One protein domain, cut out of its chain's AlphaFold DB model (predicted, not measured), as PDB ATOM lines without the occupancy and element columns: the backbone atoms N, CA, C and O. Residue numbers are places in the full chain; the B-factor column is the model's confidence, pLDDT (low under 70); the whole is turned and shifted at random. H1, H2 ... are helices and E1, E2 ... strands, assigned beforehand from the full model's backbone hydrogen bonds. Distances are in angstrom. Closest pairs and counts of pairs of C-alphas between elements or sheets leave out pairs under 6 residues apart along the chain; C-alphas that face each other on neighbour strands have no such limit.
ATOM      1  N   ASP A  61      99.564 215.317 166.589       84.69
ATOM      2  CA  ASP A  61      99.036 215.853 167.850       84.69
ATOM      3  C   ASP A  61      97.962 216.923 167.600       84.69
ATOM      4  O   ASP A  61      96.933 216.969 168.282       84.69
ATOM      5  N   THR A  62      98.162 217.755 166.575       84.12
ATOM      6  CA  THR A  62      97.380 218.981 166.342       84.12
ATOM      7  C   THR A  62      96.414 218.894 165.173       84.12
ATOM      8  O   THR A  62      95.318 219.434 165.268       84.12
ATOM      9  N   ASP A  63      96.810 218.250 164.074       89.81
ATOM     10  CA  ASP A  63      95.992 218.177 162.865       89.81
ATOM     11  C   ASP A  63      95.041 216.975 162.954       89.81
ATOM     12  O   ASP A  63      95.497 215.830 163.038       89.81
ATOM     13  N   PRO A  64      93.720 217.198 162.985       89.06
ATOM     14  CA  PRO A  64      92.772 216.106 163.081       89.06
ATOM     15  C   PRO A  64      92.589 215.336 161.757       89.06
ATOM     16  O   PRO A  64      92.098 214.209 161.785       89.06
ATOM     17  N   CYS A  65      93.036 215.874 160.615       91.44
ATOM     18  CA  CYS A  65      92.991 215.200 159.312       91.44
ATOM     19  C   CYS A  65      93.921 214.001 159.204       91.44
ATOM     20  O   CYS A  65      93.696 213.111 158.388       91.44
ATOM     21  N   CYS A  66      94.952 213.950 160.043       93.25
ATOM     22  CA  CYS A  66      95.921 212.865 160.070       93.25
ATOM     23  C   CYS A  66      95.299 211.490 160.359       93.25
ATOM     24  O   CYS A  66      95.878 210.467 160.002       93.25
ATOM     25  N   VAL A  67      94.093 211.448 160.935       94.56
ATOM     26  CA  VAL A  67      93.368 210.199 161.194       94.56
ATOM     27  C   VAL A  67      93.102 209.386 159.921       94.56
ATOM     28  O   VAL A  67      93.158 208.163 159.971       94.56
ATOM     29  N   PHE A  68      92.868 210.036 158.776       95.12
ATOM     30  CA  PHE A  68      92.540 209.362 157.516       95.12
ATOM     31  C   PHE A  68      93.738 208.641 156.883       95.12
ATOM     32  O   PHE A  68      93.643 207.430 156.677       95.12
ATOM     33  N   PRO A  69      94.883 209.300 156.610       94.94
ATOM     34  CA  PRO A  69      96.053 208.601 156.092       94.94
ATOM     35  C   PRO A  69      96.595 207.591 157.114       94.94
ATOM     36  O   PRO A  69      97.007 206.503 156.726       94.94
ATOM     37  N   ALA A  70      96.515 207.878 158.420       95.81
ATOM     38  CA  ALA A  70      96.840 206.908 159.466       95.81
ATOM     39  C   ALA A  70      95.948 205.651 159.382       95.81
ATOM     40  O   ALA A  70      96.452 204.533 159.490       95.81
ATOM     41  N   ALA A  71      94.643 205.819 159.137       97.12
ATOM     42  CA  ALA A  71      93.705 204.710 158.987       97.12
ATOM     43  C   ALA A  71      94.014 203.865 157.749       97.12
ATOM     44  O   ALA A  71      93.941 202.644 157.837       97.12
ATOM     45  N   VAL A  72      94.415 204.486 156.632       96.94
ATOM     46  CA  VAL A  72      94.853 203.767 155.420       96.94
ATOM     47  C   VAL A  72      96.038 202.851 155.725       96.94
ATOM     48  O   VAL A  72      95.999 201.671 155.390       96.94
ATOM     49  N   VAL A  73      97.068 203.366 156.400       96.56
ATOM     50  CA  VAL A  73      98.267 202.574 156.724       96.56
ATOM     51  C   VAL A  73      97.952 201.454 157.727       96.56
ATOM     52  O   VAL A  73      98.496 200.353 157.628       96.56
ATOM     53  N   LEU A  74      97.060 201.699 158.695       97.12
ATOM     54  CA  LEU A  74      96.599 200.651 159.613       97.12
ATOM     55  C   LEU A  74      95.766 199.582 158.903       97.12
ATOM     56  O   LEU A  74      95.940 198.405 159.205       97.12
ATOM     57  N   LEU A  75      94.885 199.975 157.980       98.00
ATOM     58  CA  LEU A  75      94.062 199.041 157.213       98.00
ATOM     59  C   LEU A  75      94.940 198.067 156.422       98.00
ATOM     60  O   LEU A  75      94.752 196.865 156.563       98.00
ATOM     61  N   ASP A  76      95.954 198.568 155.712       97.19
ATOM     62  CA  ASP A  76      96.936 197.739 154.993       97.19
ATOM     63  C   ASP A  76      97.592 196.691 155.914       97.19
ATOM     64  O   ASP A  76      97.651 195.500 155.608       97.19
ATOM     65  N   SER A  77      97.977 197.116 157.119       96.94
ATOM     66  CA  SER A  77      98.583 196.237 158.128       96.94
ATOM     67  C   SER A  77      97.627 195.123 158.584       96.94
ATOM     68  O   SER A  77      98.036 193.977 158.788       96.94
ATOM     69  N   TRP A  78      96.346 195.454 158.759       98.00
ATOM     70  CA  TRP A  78      95.317 194.492 159.146       98.00
ATOM     71  C   TRP A  78      94.926 193.556 158.007       98.00
ATOM     72  O   TRP A  78      94.709 192.379 158.276       98.00
ATOM     73  N   ASP A  79      94.876 194.035 156.765       97.38
ATOM     74  CA  ASP A  79      94.578 193.213 155.592       97.38
ATOM     75  C   ASP A  79      95.669 192.162 155.364       97.38
ATOM     76  O   ASP A  79      95.362 190.987 155.141       97.38
ATOM     77  N   VAL A  80      96.945 192.537 155.524       95.88
ATOM     78  CA  VAL A  80      98.067 191.585 155.494       95.88
ATOM     79  C   VAL A  80      97.932 190.547 156.608       95.88
ATOM     80  O   VAL A  80      98.091 189.350 156.360       95.88
ATOM     81  N   LEU A  81      97.628 190.966 157.841       95.62
ATOM     82  CA  LEU A  81      97.427 190.028 158.947       95.62
ATOM     83  C   LEU A  81      96.248 189.088 158.671       95.62
ATOM     84  O   LEU A  81      96.396 187.877 158.802       95.62
ATOM     85  N   LEU A  82      95.100 189.626 158.260       96.69
ATOM     86  CA  LEU A  82      93.885 188.869 157.974       96.69
ATOM     87  C   LEU A  82      94.110 187.844 156.860       96.69
ATOM     88  O   LEU A  82      93.720 186.690 157.017       96.69
ATOM     89  N   GLY A  83      94.808 188.224 155.785       96.25
ATOM     90  CA  GLY A  83      95.152 187.325 154.679       96.25
ATOM     91  C   GLY A  83      96.068 186.160 155.074       96.25
ATOM     92  O   GLY A  83      96.099 185.141 154.387       96.25
ATOM     93  N   ASN A  84      96.783 186.279 156.196       94.38
ATOM     94  CA  ASN A  84      97.633 185.224 156.751       94.38
ATOM     95  C   ASN A  84      96.921 184.348 157.798       94.38
ATOM     96  O   ASN A  84      97.541 183.445 158.369       94.38
ATOM     97  N   LEU A  85      95.640 184.602 158.079       95.06
ATOM     98  CA  LEU A  85      94.843 183.848 159.040       95.06
ATOM     99  C   LEU A  85      93.792 182.993 158.335       95.06
ATOM    100  O   LEU A  85      93.198 183.377 157.334       95.06
ATOM    101  N   TRP A  86      93.519 181.827 158.914       95.94
ATOM    102  CA  TRP A  86      92.351 181.035 158.549       95.94
ATOM    103  C   TRP A  86      91.073 181.708 159.060       95.94
ATOM    104  O   TRP A  86      91.074 182.340 160.120       95.94
ATOM    105  N   ASN A  87      89.964 181.513 158.353       96.19
ATOM    106  CA  ASN A  87      88.642 182.012 158.742       96.19
ATOM    107  C   ASN A  87      88.144 181.420 160.073       96.19
ATOM    108  O   ASN A  87      87.319 182.033 160.744       96.19
ATOM    109  N   GLU A  88      88.662 180.261 160.487       96.38
ATOM    110  CA  GLU A  88      88.385 179.642 161.788       96.38
ATOM    111  C   GLU A  88      89.188 180.254 162.945       96.38
ATOM    112  O   GLU A  88      88.958 179.905 164.107       96.38
ATOM    113  N   HIS A  89      90.150 181.139 162.667       95.88
ATOM    114  CA  HIS A  89      90.931 181.787 163.714       95.88
ATOM    115  C   HIS A  89      90.003 182.566 164.660       95.88
ATOM    116  O   HIS A  89      89.146 183.330 164.222       95.88
ATOM    117  N   LEU A  90      90.198 182.414 165.974       94.62
ATOM    118  CA  LEU A  90      89.274 182.940 166.994       94.62
ATOM    119  C   LEU A  90      89.047 184.456 166.900       94.62
ATOM    120  O   LEU A  90      87.953 184.933 167.185       94.62
ATOM    121  N   ASN A  91      90.060 185.203 166.456       94.44
ATOM    122  CA  ASN A  91      89.960 186.651 166.267       94.44
ATOM    123  C   ASN A  91      89.658 187.068 164.820       94.44
ATOM    124  O   ASN A  91      89.661 188.262 164.542       94.44
ATOM    125  N   HIS A  92      89.399 186.139 163.893       95.88
ATOM    126  CA  HIS A  92      89.145 186.476 162.488       95.88
ATOM    127  C   HIS A  92      87.949 187.428 162.332       95.88
ATOM    128  O   HIS A  92      88.042 188.409 161.596       95.88
ATOM    129  N   SER A  93      86.846 187.183 163.056       95.75
ATOM    130  CA  SER A  93      85.665 188.066 163.031       95.75
ATOM    131  C   SER A  93      86.003 189.470 163.522       95.75
ATOM    132  O   SER A  93      85.708 190.439 162.836       95.75
ATOM    133  N   LEU A  94      86.691 189.580 164.664       95.25
ATOM    134  CA  LEU A  94      87.097 190.875 165.209       95.25
ATOM    135  C   LEU A  94      88.021 191.622 164.242       95.25
ATOM    136  O   LEU A  94      87.817 192.803 164.001       95.25
ATOM    137  N   ILE A  95      89.006 190.943 163.650       96.69
ATOM    138  CA  ILE A  95      89.912 191.560 162.669       96.69
ATOM    139  C   ILE A  95      89.137 192.019 161.429       96.69
ATOM    140  O   ILE A  95      89.357 193.127 160.956       96.69
ATOM    141  N   SER A  96      88.178 191.223 160.954       97.75
ATOM    142  CA  SER A  96      87.306 191.607 159.835       97.75
ATOM    143  C   SER A  96      86.424 192.815 160.170       97.75
ATOM    144  O   SER A  96      86.184 193.674 159.327       97.75
ATOM    145  N   GLU A  97      85.928 192.912 161.402       97.00
ATOM    146  CA  GLU A  97      85.170 194.078 161.861       97.00
ATOM    147  C   GLU A  97      86.065 195.322 161.970       97.00
ATOM    148  O   GLU A  97      85.628 196.426 161.635       97.00
ATOM    149  N   LEU A  98      87.328 195.155 162.382       97.12
ATOM    150  CA  LEU A  98      88.317 196.234 162.430       97.12
ATOM    151  C   LEU A  98      88.628 196.770 161.034       97.12
ATOM    152  O   LEU A  98      88.572 197.985 160.844       97.12
ATOM    153  N   THR A  99      88.891 195.899 160.055       98.00
ATOM    154  CA  THR A  99      89.150 196.325 158.670       98.00
ATOM    155  C   THR A  99      87.942 197.052 158.084       98.00
ATOM    156  O   THR A  99      88.084 198.158 157.568       98.00
ATOM    157  N   GLN A 100      86.729 196.525 158.277       97.50
ATOM    158  CA  GLN A 100      85.492 197.200 157.859       97.50
ATOM    159  C   GLN A 100      85.294 198.559 158.541       97.50
ATOM    160  O   GLN A 100      84.780 199.495 157.934       97.50
ATOM    161  N   THR A 101      85.672 198.679 159.812       97.19
ATOM    162  CA  THR A 101      85.554 199.934 160.566       97.19
ATOM    163  C   THR A 101      86.547 200.976 160.065       97.19
ATOM    164  O   THR A 101      86.173 202.131 159.873       97.19
ATOM    165  N   LEU A 102      87.790 200.572 159.805       97.69
ATOM    166  CA  LEU A 102      88.807 201.442 159.221       97.69
ATOM    167  C   LEU A 102      88.411 201.890 157.813       97.69
ATOM    168  O   LEU A 102      88.513 203.075 157.511       97.69
ATOM    169  N   ASP A 103      87.886 200.988 156.985       96.31
ATOM    170  CA  ASP A 103      87.432 201.330 155.637       96.31
ATOM    171  C   ASP A 103      86.266 202.331 155.665       96.31
ATOM    172  O   ASP A 103      86.277 203.333 154.949       96.31
ATOM    173  N   LYS A 104      85.320 202.161 156.601       94.19
ATOM    174  CA  LYS A 104      84.266 203.157 156.847       94.19
ATOM    175  C   LYS A 104      84.834 204.515 157.241       94.19
ATOM    176  O   LYS A 104      84.380 205.512 156.688       94.19
ATOM    177  N   ILE A 105      85.807 204.573 158.154       93.88
ATOM    178  CA  ILE A 105      86.476 205.827 158.546       93.88
ATOM    179  C   ILE A 105      87.126 206.484 157.327       93.88
ATOM    180  O   ILE A 105      86.911 207.665 157.070       93.88
ATOM    181  N   ILE A 106      87.878 205.711 156.547       94.56
ATOM    182  CA  ILE A 106      88.569 206.176 155.342       94.56
ATOM    183  C   ILE A 106      87.572 206.764 154.337       94.56
ATOM    184  O   ILE A 106      87.788 207.869 153.838       94.56
ATOM    185  N   SER A 107      86.444 206.084 154.117       92.75
ATOM    186  CA  SER A 107      85.399 206.519 153.183       92.75
ATOM    187  C   SER A 107      84.749 207.858 153.550       92.75
ATOM    188  O   SER A 107      84.058 208.452 152.721       92.75
ATOM    189  N   LYS A 108      84.951 208.359 154.779       91.19
ATOM    190  CA  LYS A 108      84.386 209.644 155.202       91.19
ATOM    191  C   LYS A 108      85.076 210.840 154.590       91.19
ATOM    192  O   LYS A 108      84.403 211.846 154.421       91.19
ATOM    193  N   ASN A 109      86.355 210.754 154.242       92.06
ATOM    194  CA  ASN A 109      87.057 211.873 153.627       92.06
ATOM    195  C   ASN A 109      87.262 211.638 152.135       92.06
ATOM    196  O   ASN A 109      87.901 210.667 151.725       92.06
ATOM    197  N   ILE A 110      86.761 212.575 151.328       91.75
ATOM    198  CA  ILE A 110      86.772 212.488 149.863       91.75
ATOM    199  C   ILE A 110      88.185 212.474 149.267       91.75
ATOM    200  O   ILE A 110      88.380 212.031 148.138       91.75
ATOM    201  N   ASN A 111      89.177 212.978 150.003       92.00
ATOM    202  CA  ASN A 111      90.556 213.071 149.541       92.00
ATOM    203  C   ASN A 111      91.330 211.758 149.759       92.00
ATOM    204  O   ASN A 111      92.448 211.631 149.258       92.00
ATOM    205  N   THR A 112      90.765 210.783 150.482       92.44
ATOM    206  CA  THR A 112      91.481 209.548 150.836       92.44
ATOM    207  C   THR A 112      91.703 208.619 149.649       92.44
ATOM    208  O   THR A 112      92.746 207.976 149.587       92.44
ATOM    209  N   GLU A 113      90.793 208.602 148.673       90.56
ATOM    210  CA  GLU A 113      90.984 207.837 147.431       90.56
ATOM    211  C   GLU A 113      92.227 208.312 146.676       90.56
ATOM    212  O   GLU A 113      93.120 207.519 146.384       90.56
ATOM    213  N   ARG A 114      92.366 209.631 146.481       88.69
ATOM    214  CA  ARG A 114      93.572 210.209 145.869       88.69
ATOM    215  C   ARG A 114      94.828 209.848 146.659       88.69
ATOM    216  O   ARG A 114      95.848 209.510 146.071       88.69
ATOM    217  N   PHE A 115      94.765 209.904 147.989       91.06
ATOM    218  CA  PHE A 115      95.898 209.521 148.828       91.06
ATOM    219  C   PHE A 115      96.308 208.057 148.613       91.06
ATOM    220  O   PHE A 115      97.504 207.793 148.508       91.06
ATOM    221  N   ARG A 116      95.350 207.123 148.509       91.50
ATOM    222  CA  ARG A 116      95.624 205.706 148.212       91.50
ATOM    223  C   ARG A 116      96.248 205.518 146.824       91.50
ATOM    224  O   ARG A 116      97.134 204.687 146.679       91.50
ATOM    225  N   GLU A 117      95.806 206.281 145.826       89.75
ATOM    226  CA  GLU A 117      96.345 206.215 144.459       89.75
ATOM    227  C   GLU A 117      97.771 206.779 144.350       89.75
ATOM    228  O   GLU A 117      98.602 206.241 143.618       89.75
ATOM    229  N   GLU A 118      98.060 207.871 145.061       89.19
ATOM    230  CA  GLU A 118      99.331 208.598 144.951       89.19
ATOM    231  C   GLU A 118     100.412 208.097 145.923       89.19
ATOM    232  O   GLU A 118     101.600 208.351 145.704       89.19
ATOM    233  N   THR A 119     100.029 207.399 146.996       90.12
ATOM    234  CA  THR A 119     100.952 206.993 148.065       90.12
ATOM    235  C   THR A 119     101.322 205.520 147.958       90.12
ATOM    236  O   THR A 119     100.512 204.636 148.220       90.12
ATOM    237  N   ASP A 120     102.592 205.254 147.676       91.06
ATOM    238  CA  ASP A 120     103.167 203.914 147.775       91.06
ATOM    239  C   ASP A 120     103.614 203.630 149.218       91.06
ATOM    240  O   ASP A 120     104.610 204.181 149.703       91.06
ATOM    241  N   LEU A 121     102.870 202.759 149.910       91.75
ATOM    242  CA  LEU A 121     103.130 202.429 151.311       91.75
ATOM    243  C   LEU A 121     104.491 201.751 151.530       91.75
ATOM    244  O   LEU A 121     105.079 201.902 152.602       91.75
ATOM    245  N   ALA A 122     105.045 201.088 150.510       91.19
ATOM    246  CA  ALA A 122     106.342 200.424 150.603       91.19
ATOM    247  C   ALA A 122     107.512 201.410 150.799       91.19
ATOM    248  O   ALA A 122     108.619 201.002 151.158       91.19
ATOM    249  N   GLN A 123     107.288 202.712 150.583       90.25
ATOM    250  CA  GLN A 123     108.285 203.760 150.824       90.25
ATOM    251  C   GLN A 123     108.399 204.154 152.305       90.25
ATOM    252  O   GLN A 123     109.365 204.823 152.689       90.25
ATOM    253  N   PHE A 124     107.441 203.755 153.146       90.38
ATOM    254  CA  PHE A 124     107.531 203.951 154.589       90.38
ATOM    255  C   PHE A 124     108.422 202.885 155.238       90.38
ATOM    256  O   PHE A 124     108.485 201.750 154.765       90.38
ATOM    257  N   PRO A 125     109.088 203.203 156.362       92.00
ATOM    258  CA  PRO A 125     109.863 202.219 157.104       92.00
ATOM    259  C   PRO A 125     109.007 201.020 157.504       92.00
ATOM    260  O   PRO A 125     107.920 201.183 158.057       92.00
ATOM    261  N   THR A 126     109.525 199.817 157.272       95.62
ATOM    262  CA  THR A 126     108.952 198.607 157.853       95.62
ATOM    263  C   THR A 126     109.232 198.598 159.350       95.62
ATOM    264  O   THR A 126     110.377 198.705 159.797       95.62
ATOM    265  N   LEU A 127     108.167 198.477 160.124       96.06
ATOM    266  CA  LEU A 127     108.169 198.320 161.565       96.06
ATOM    267  C   LEU A 127     107.632 196.932 161.905       96.06
ATOM    268  O   LEU A 127     106.960 196.286 161.106       96.06
ATOM    269  N   SER A 128     107.943 196.479 163.111       96.12
ATOM    270  CA  SER A 128     107.507 195.184 163.611       96.12
ATOM    271  C   SER A 128     106.854 195.366 164.967       96.12
ATOM    272  O   SER A 128     107.425 196.004 165.856       96.12
ATOM    273  N   SER A 129     105.677 194.780 165.146       95.56
ATOM    274  CA  SER A 129     104.965 194.809 166.419       95.56
ATOM    275  C   SER A 129     104.270 193.483 166.708       95.56
ATOM    276  O   SER A 129     104.199 192.588 165.867       95.56
ATOM    277  N   THR A 130     103.799 193.315 167.941       95.25
ATOM    278  CA  THR A 130     102.929 192.189 168.287       95.25
ATOM    279  C   THR A 130     101.494 192.491 167.837       95.25
ATOM    280  O   THR A 130     101.122 193.664 167.748       95.25
ATOM    281  N   PRO A 131     100.634 191.473 167.641       94.62
ATOM    282  CA  PRO A 131      99.214 191.701 167.359       94.62
ATOM    283  C   PRO A 131      98.517 192.573 168.420       94.62
ATOM    284  O   PRO A 131      97.652 193.378 168.096       94.62
ATOM    285  N   GLU A 132      98.923 192.445 169.688       95.00
ATOM    286  CA  GLU A 132      98.442 193.281 170.799       95.00
ATOM    287  C   GLU A 132      98.811 194.760 170.616       95.00
ATOM    288  O   GLU A 132      97.978 195.636 170.834       95.00
ATOM    289  N   GLU A 133     100.041 195.051 170.190       95.38
ATOM    290  CA  GLU A 133     100.472 196.427 169.943       95.38
ATOM    291  C   GLU A 133      99.770 197.019 168.715       95.38
ATOM    292  O   GLU A 133      99.339 198.168 168.774       95.38
ATOM    293  N   LEU A 134      99.561 196.243 167.644       95.81
ATOM    294  CA  LEU A 134      98.767 196.687 166.490       95.81
ATOM    295  C   LEU A 134      97.320 197.026 166.889       95.81
ATOM    296  O   LEU A 134      96.771 198.054 166.480       95.81
ATOM    297  N   LEU A 135      96.720 196.206 167.756       96.12
ATOM    298  CA  LEU A 135      95.401 196.468 168.330       96.12
ATOM    299  C   LEU A 135      95.388 197.752 169.171       96.12
ATOM    300  O   LEU A 135      94.463 198.557 169.056       96.12
ATOM    301  N   ARG A 136      96.440 197.990 169.962       96.19
ATOM    302  CA  ARG A 136      96.602 199.217 170.753       96.19
ATOM    303  C   ARG A 136      96.705 200.457 169.862       96.19
ATOM    304  O   ARG A 136      96.001 201.431 170.106       96.19
ATOM    305  N   LEU A 137      97.524 200.406 168.806       96.38
ATOM    306  CA  LEU A 137      97.648 201.480 167.809       96.38
ATOM    307  C   LEU A 137      96.306 201.778 167.129       96.38
ATOM    308  O   LEU A 137      95.977 202.936 166.881       96.38
ATOM    309  N   THR A 138      95.512 200.736 166.884       96.81
ATOM    310  CA  THR A 138      94.160 200.875 166.337       96.81
ATOM    311  C   THR A 138      93.227 201.554 167.338       96.81
ATOM    312  O   THR A 138      92.543 202.500 166.965       96.81
ATOM    313  N   SER A 139      93.235 201.160 168.618       96.94
ATOM    314  CA  SER A 139      92.435 201.835 169.660       96.94
ATOM    315  C   SER A 139      92.793 203.321 169.794       96.94
ATOM    316  O   SER A 139      91.889 204.152 169.921       96.94
ATOM    317  N   ASP A 140      94.084 203.669 169.696       96.56
ATOM    318  CA  ASP A 140      94.563 205.059 169.699       96.56
ATOM    319  C   ASP A 140      93.978 205.851 168.505       96.56
ATOM    320  O   ASP A 140      93.491 206.973 168.674       96.56
ATOM    321  N   LEU A 141      93.940 205.251 167.306       97.06
ATOM    322  CA  LEU A 141      93.317 205.856 166.122       97.06
ATOM    323  C   LEU A 141      91.805 206.030 166.287       97.06
ATOM    324  O   LEU A 141      91.280 207.108 166.004       97.06
ATOM    325  N   LEU A 142      91.095 205.003 166.768       96.75
ATOM    326  CA  LEU A 142      89.647 205.083 166.981       96.75
ATOM    327  C   LEU A 142      89.302 206.145 168.033       96.75
ATOM    328  O   LEU A 142      88.326 206.871 167.872       96.75
ATOM    329  N   ALA A 143      90.119 206.295 169.083       95.81
ATOM    330  CA  ALA A 143      89.966 207.382 170.050       95.81
ATOM    331  C   ALA A 143      90.057 208.755 169.370       95.81
ATOM    332  O   ALA A 143      89.224 209.629 169.617       95.81
ATOM    333  N   ARG A 144      91.057 208.932 168.497       94.38
ATOM    334  CA  ARG A 144      91.262 210.175 167.749       94.38
ATOM    335  C   ARG A 144      90.102 210.461 166.798       94.38
ATOM    336  O   ARG A 144      89.658 211.601 166.743       94.38
ATOM    337  N   TRP A 145      89.590 209.439 166.114       93.94
ATOM    338  CA  TRP A 145      88.409 209.544 165.255       93.94
ATOM    339  C   TRP A 145      87.164 209.988 166.031       93.94
ATOM    340  O   TRP A 145      86.490 210.936 165.639       93.94
ATOM    341  N   LEU A 146      86.879 209.342 167.164       94.50
ATOM    342  CA  LEU A 146      85.713 209.664 167.991       94.50
ATOM    343  C   LEU A 146      85.769 211.093 168.539       94.50
ATOM    344  O   LEU A 146      84.730 211.741 168.651       94.50
ATOM    345  N   ALA A 147      86.969 211.598 168.835       92.38
ATOM    346  CA  ALA A 147      87.177 212.970 169.295       92.38
ATOM    347  C   ALA A 147      86.836 214.037 168.239       92.38
ATOM    348  O   ALA A 147      86.700 215.207 168.594       92.38
ATOM    349  N   LEU A 148      86.681 213.660 166.962       88.12
ATOM    350  CA  LEU A 148      86.225 214.574 165.910       88.12
ATOM    351  C   LEU A 148      84.725 214.871 165.987       88.12
ATOM    352  O   LEU A 148      84.275 215.796 165.318       88.12
ATOM    353  N   ASP A 149      83.970 214.096 166.776       84.25
ATOM    354  CA  ASP A 149      82.566 214.345 167.137       84.25
ATOM    355  C   ASP A 149      81.681 214.756 165.950       84.25
ATOM    356  O   ASP A 149      81.021 215.794 165.947       84.25
ATOM    357  N   CYS A 150      81.737 213.963 164.878       78.56
ATOM    358  CA  CYS A 150      80.903 214.146 163.692       78.56
ATOM    359  C   CYS A 150      80.972 215.520 163.020       78.56
ATOM    360  O   CYS A 150      80.033 215.961 162.354       78.56
ATOM    361  N   GLN A 151      82.112 216.194 163.143       79.44
ATOM    362  CA  GLN A 151      82.295 217.501 162.539       79.44
ATOM    363  C   GLN A 151      82.323 217.425 161.008       79.44
ATOM    364  O   GLN A 151      83.066 216.649 160.405       79.44
ATOM    365  N   GLN A 152      81.553 218.306 160.372       73.12
ATOM    366  CA  GLN A 152      81.328 218.313 158.923       73.12
ATOM    367  C   GLN A 152      82.596 218.588 158.092       73.12
ATOM    368  O   GLN A 152      82.679 218.189 156.934       73.12
ATOM    369  N   TRP A 153      83.617 219.235 158.669       70.88
ATOM    370  CA  TRP A 153      84.884 219.470 157.966       70.88
ATOM    371  C   TRP A 153      85.677 218.178 157.735       70.88
ATOM    372  O   TRP A 153      86.483 218.142 156.808       70.88
ATOM    373  N   SER A 154      85.424 217.113 158.507       75.31
ATOM    374  CA  SER A 154      86.103 215.818 158.363       75.31
ATOM    375  C   SER A 154      85.953 215.220 156.958       75.31
ATOM    376  O   SER A 154      86.859 214.535 156.492       75.31
ATOM    377  N   GLU A 155      84.877 215.563 156.241       82.44
ATOM    378  CA  GLU A 155      84.618 215.073 154.885       82.44
ATOM    379  C   GLU A 155      85.568 215.640 153.826       82.44
ATOM    380  O   GLU A 155      85.854 214.980 152.829       82.44
ATOM    381  N   THR A 156      86.056 216.867 154.020       85.62
ATOM    382  CA  THR A 156      86.774 217.633 152.980       85.62
ATOM    383  C   THR A 156      88.175 218.049 153.390       85.62
ATOM    384  O   THR A 156      88.888 218.706 152.627       85.62
ATOM    385  N   CYS A 157      88.580 217.683 154.599       87.81
ATOM    386  CA  CYS A 157      89.803 218.189 155.172       87.81
ATOM    387  C   CYS A 157      91.033 217.678 154.397       87.81
ATOM    388  O   CYS A 157      91.029 216.536 153.915       87.81
ATOM    389  N   PRO A 158      92.056 218.529 154.202       87.19
ATOM    390  CA  PRO A 158      93.207 218.185 153.384       87.19
ATOM    391  C   PRO A 158      94.032 217.107 154.081       87.19
ATOM    392  O   PRO A 158      94.318 217.208 155.272       87.19
ATOM    393  N   LEU A 159      94.434 216.082 153.334       86.00
ATOM    394  CA  LEU A 159      95.272 215.034 153.896       86.00
ATOM    395  C   LEU A 159      96.726 215.511 153.933       86.00
ATOM    396  O   LEU A 159      97.255 215.928 152.897       86.00
ATOM    397  N   PRO A 160      97.383 215.472 155.102       81.94
ATOM    398  CA  PRO A 160      98.783 215.835 155.190       81.94
ATOM    399  C   PRO A 160      99.619 214.824 154.412       81.94
ATOM    400  O   PRO A 160      99.387 213.615 154.472       81.94
ATOM    401  N   THR A 161     100.621 215.319 153.691       73.88
ATOM    402  CA  THR A 161     101.606 214.451 153.050       73.88
ATOM    403  C   THR A 161     102.376 213.711 154.136       73.88
ATOM    404  O   THR A 161     103.133 214.320 154.897       73.88
ATOM    405  N   LEU A 162     102.202 212.394 154.212       69.94
ATOM    406  CA  LEU A 162     103.049 211.558 155.049       69.94
ATOM    407  C   LEU A 162     104.448 211.548 154.425       69.94
ATOM    408  O   LEU A 162     104.646 211.014 153.338       69.94
ATOM    409  N   ALA A 163     105.420 212.188 155.076       60.19
ATOM    410  CA  ALA A 163     106.776 212.253 154.545       60.19
ATOM    411  C   ALA A 163     107.395 210.840 154.484       60.19
ATOM    412  O   ALA A 163     107.510 210.194 155.534       60.19
ATOM    413  N   PRO A 164     107.859 210.364 153.309       57.84
ATOM    414  CA  PRO A 164     108.698 209.179 153.245       57.84
ATOM    415  C   PRO A 164     109.957 209.462 154.061       57.84
ATOM    416  O   PRO A 164     110.695 210.410 153.791       57.84
ATOM    417  N   THR A 165     110.223 208.656 155.084       53.06
ATOM    418  CA  THR A 165     111.386 208.840 155.970       53.06
ATOM    419  C   THR A 165     112.659 208.251 155.379       53.06
ATOM    420  O   THR A 165     113.604 207.981 156.120       53.06
TER     421      THR A 165
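Overview. This is residues 61 to 165 of the 229 residues of the protein "uncharacterized protein LOC114843491" of Betta splendens (UniProt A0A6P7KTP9). Three helices, H1, H2 and H4, form a small bundle, their centres making a triangle; H1 runs one way, with H2 and H4 packed along it running the other way and a slight gap between them. The short helix H3 packs crosswise on H1 near its beginning, H5 is close to that same end, and E1 lies off to one side of the bundle on the way from H3 to H4. The printed part has 105 residues with five named helices and one named strand, in the order H1, H2, H3, E1, H4, H5, and is mostly helix. It is compact, with a radius of gyration of the C-alphas of 14.0 A and spans of 40 by 31 by 23 A.

Arrangement. H1, residues 64 to 83, is the hub and touches three helices. It touches H2, residues 92 to 106, closest at the C-alphas of Phe 68 and Ile 106, 5.5 A apart; they form a helical hairpin, at a shallow tilt of 30 degrees, opposite ways. With residues 68 to 72 alone, H1 touches H3, residues 112 to 118, closest at the C-alphas of Phe 68 and Thr 112, 6.8 A apart; at 70.2 degrees they are only just about perpendicular. E1, residues 127 to 129, pairs with no named strand and is apart from H1. H4, residues 131 to 146, touches H1 with residues 138 to 145 alone, closest at the C-alphas of Val 67 and Trp 145, 6.4 A apart; they run opposite ways at a shallow tilt of 32 degrees, only just short of steep. H2 and H4 are close but not clearly touching, their closest C-alphas, of Ile 105 and Trp 145, 7.9 A apart. H5, residues 152 to 155, is close to H1 but not clearly touching, with the C-alphas of Cys 65 and Ser 154 closest at 7.0 A. In H2, H3 and H4 every O i to N i+4 pair is within hydrogen-bond range, in H1 14 of 16, and H5 is too short for such a pair.

Along the chain. H1 begins at C-alpha 64, (92.772, 216.106, 163.081), and is 30.1 A long, with a kink of 26 degrees near residue 71. H2 is 21.0 A long, H3 9.9 A and E1 6.8 A. H4 is 22.5 A long and ends at C-alpha 146, (85.713, 209.664, 167.991). H5, 6.1 A long, ends at C-alpha 155, (84.618, 215.073, 154.885).

Size, cuts and confidence. The two C-alphas farthest apart, of Thr 62 and Glu 88, are 40.6 A from each other. The printed part has no cut and no long link. The mean pLDDT of the printed part is 91.3, and residues 162 to 165 are under 70.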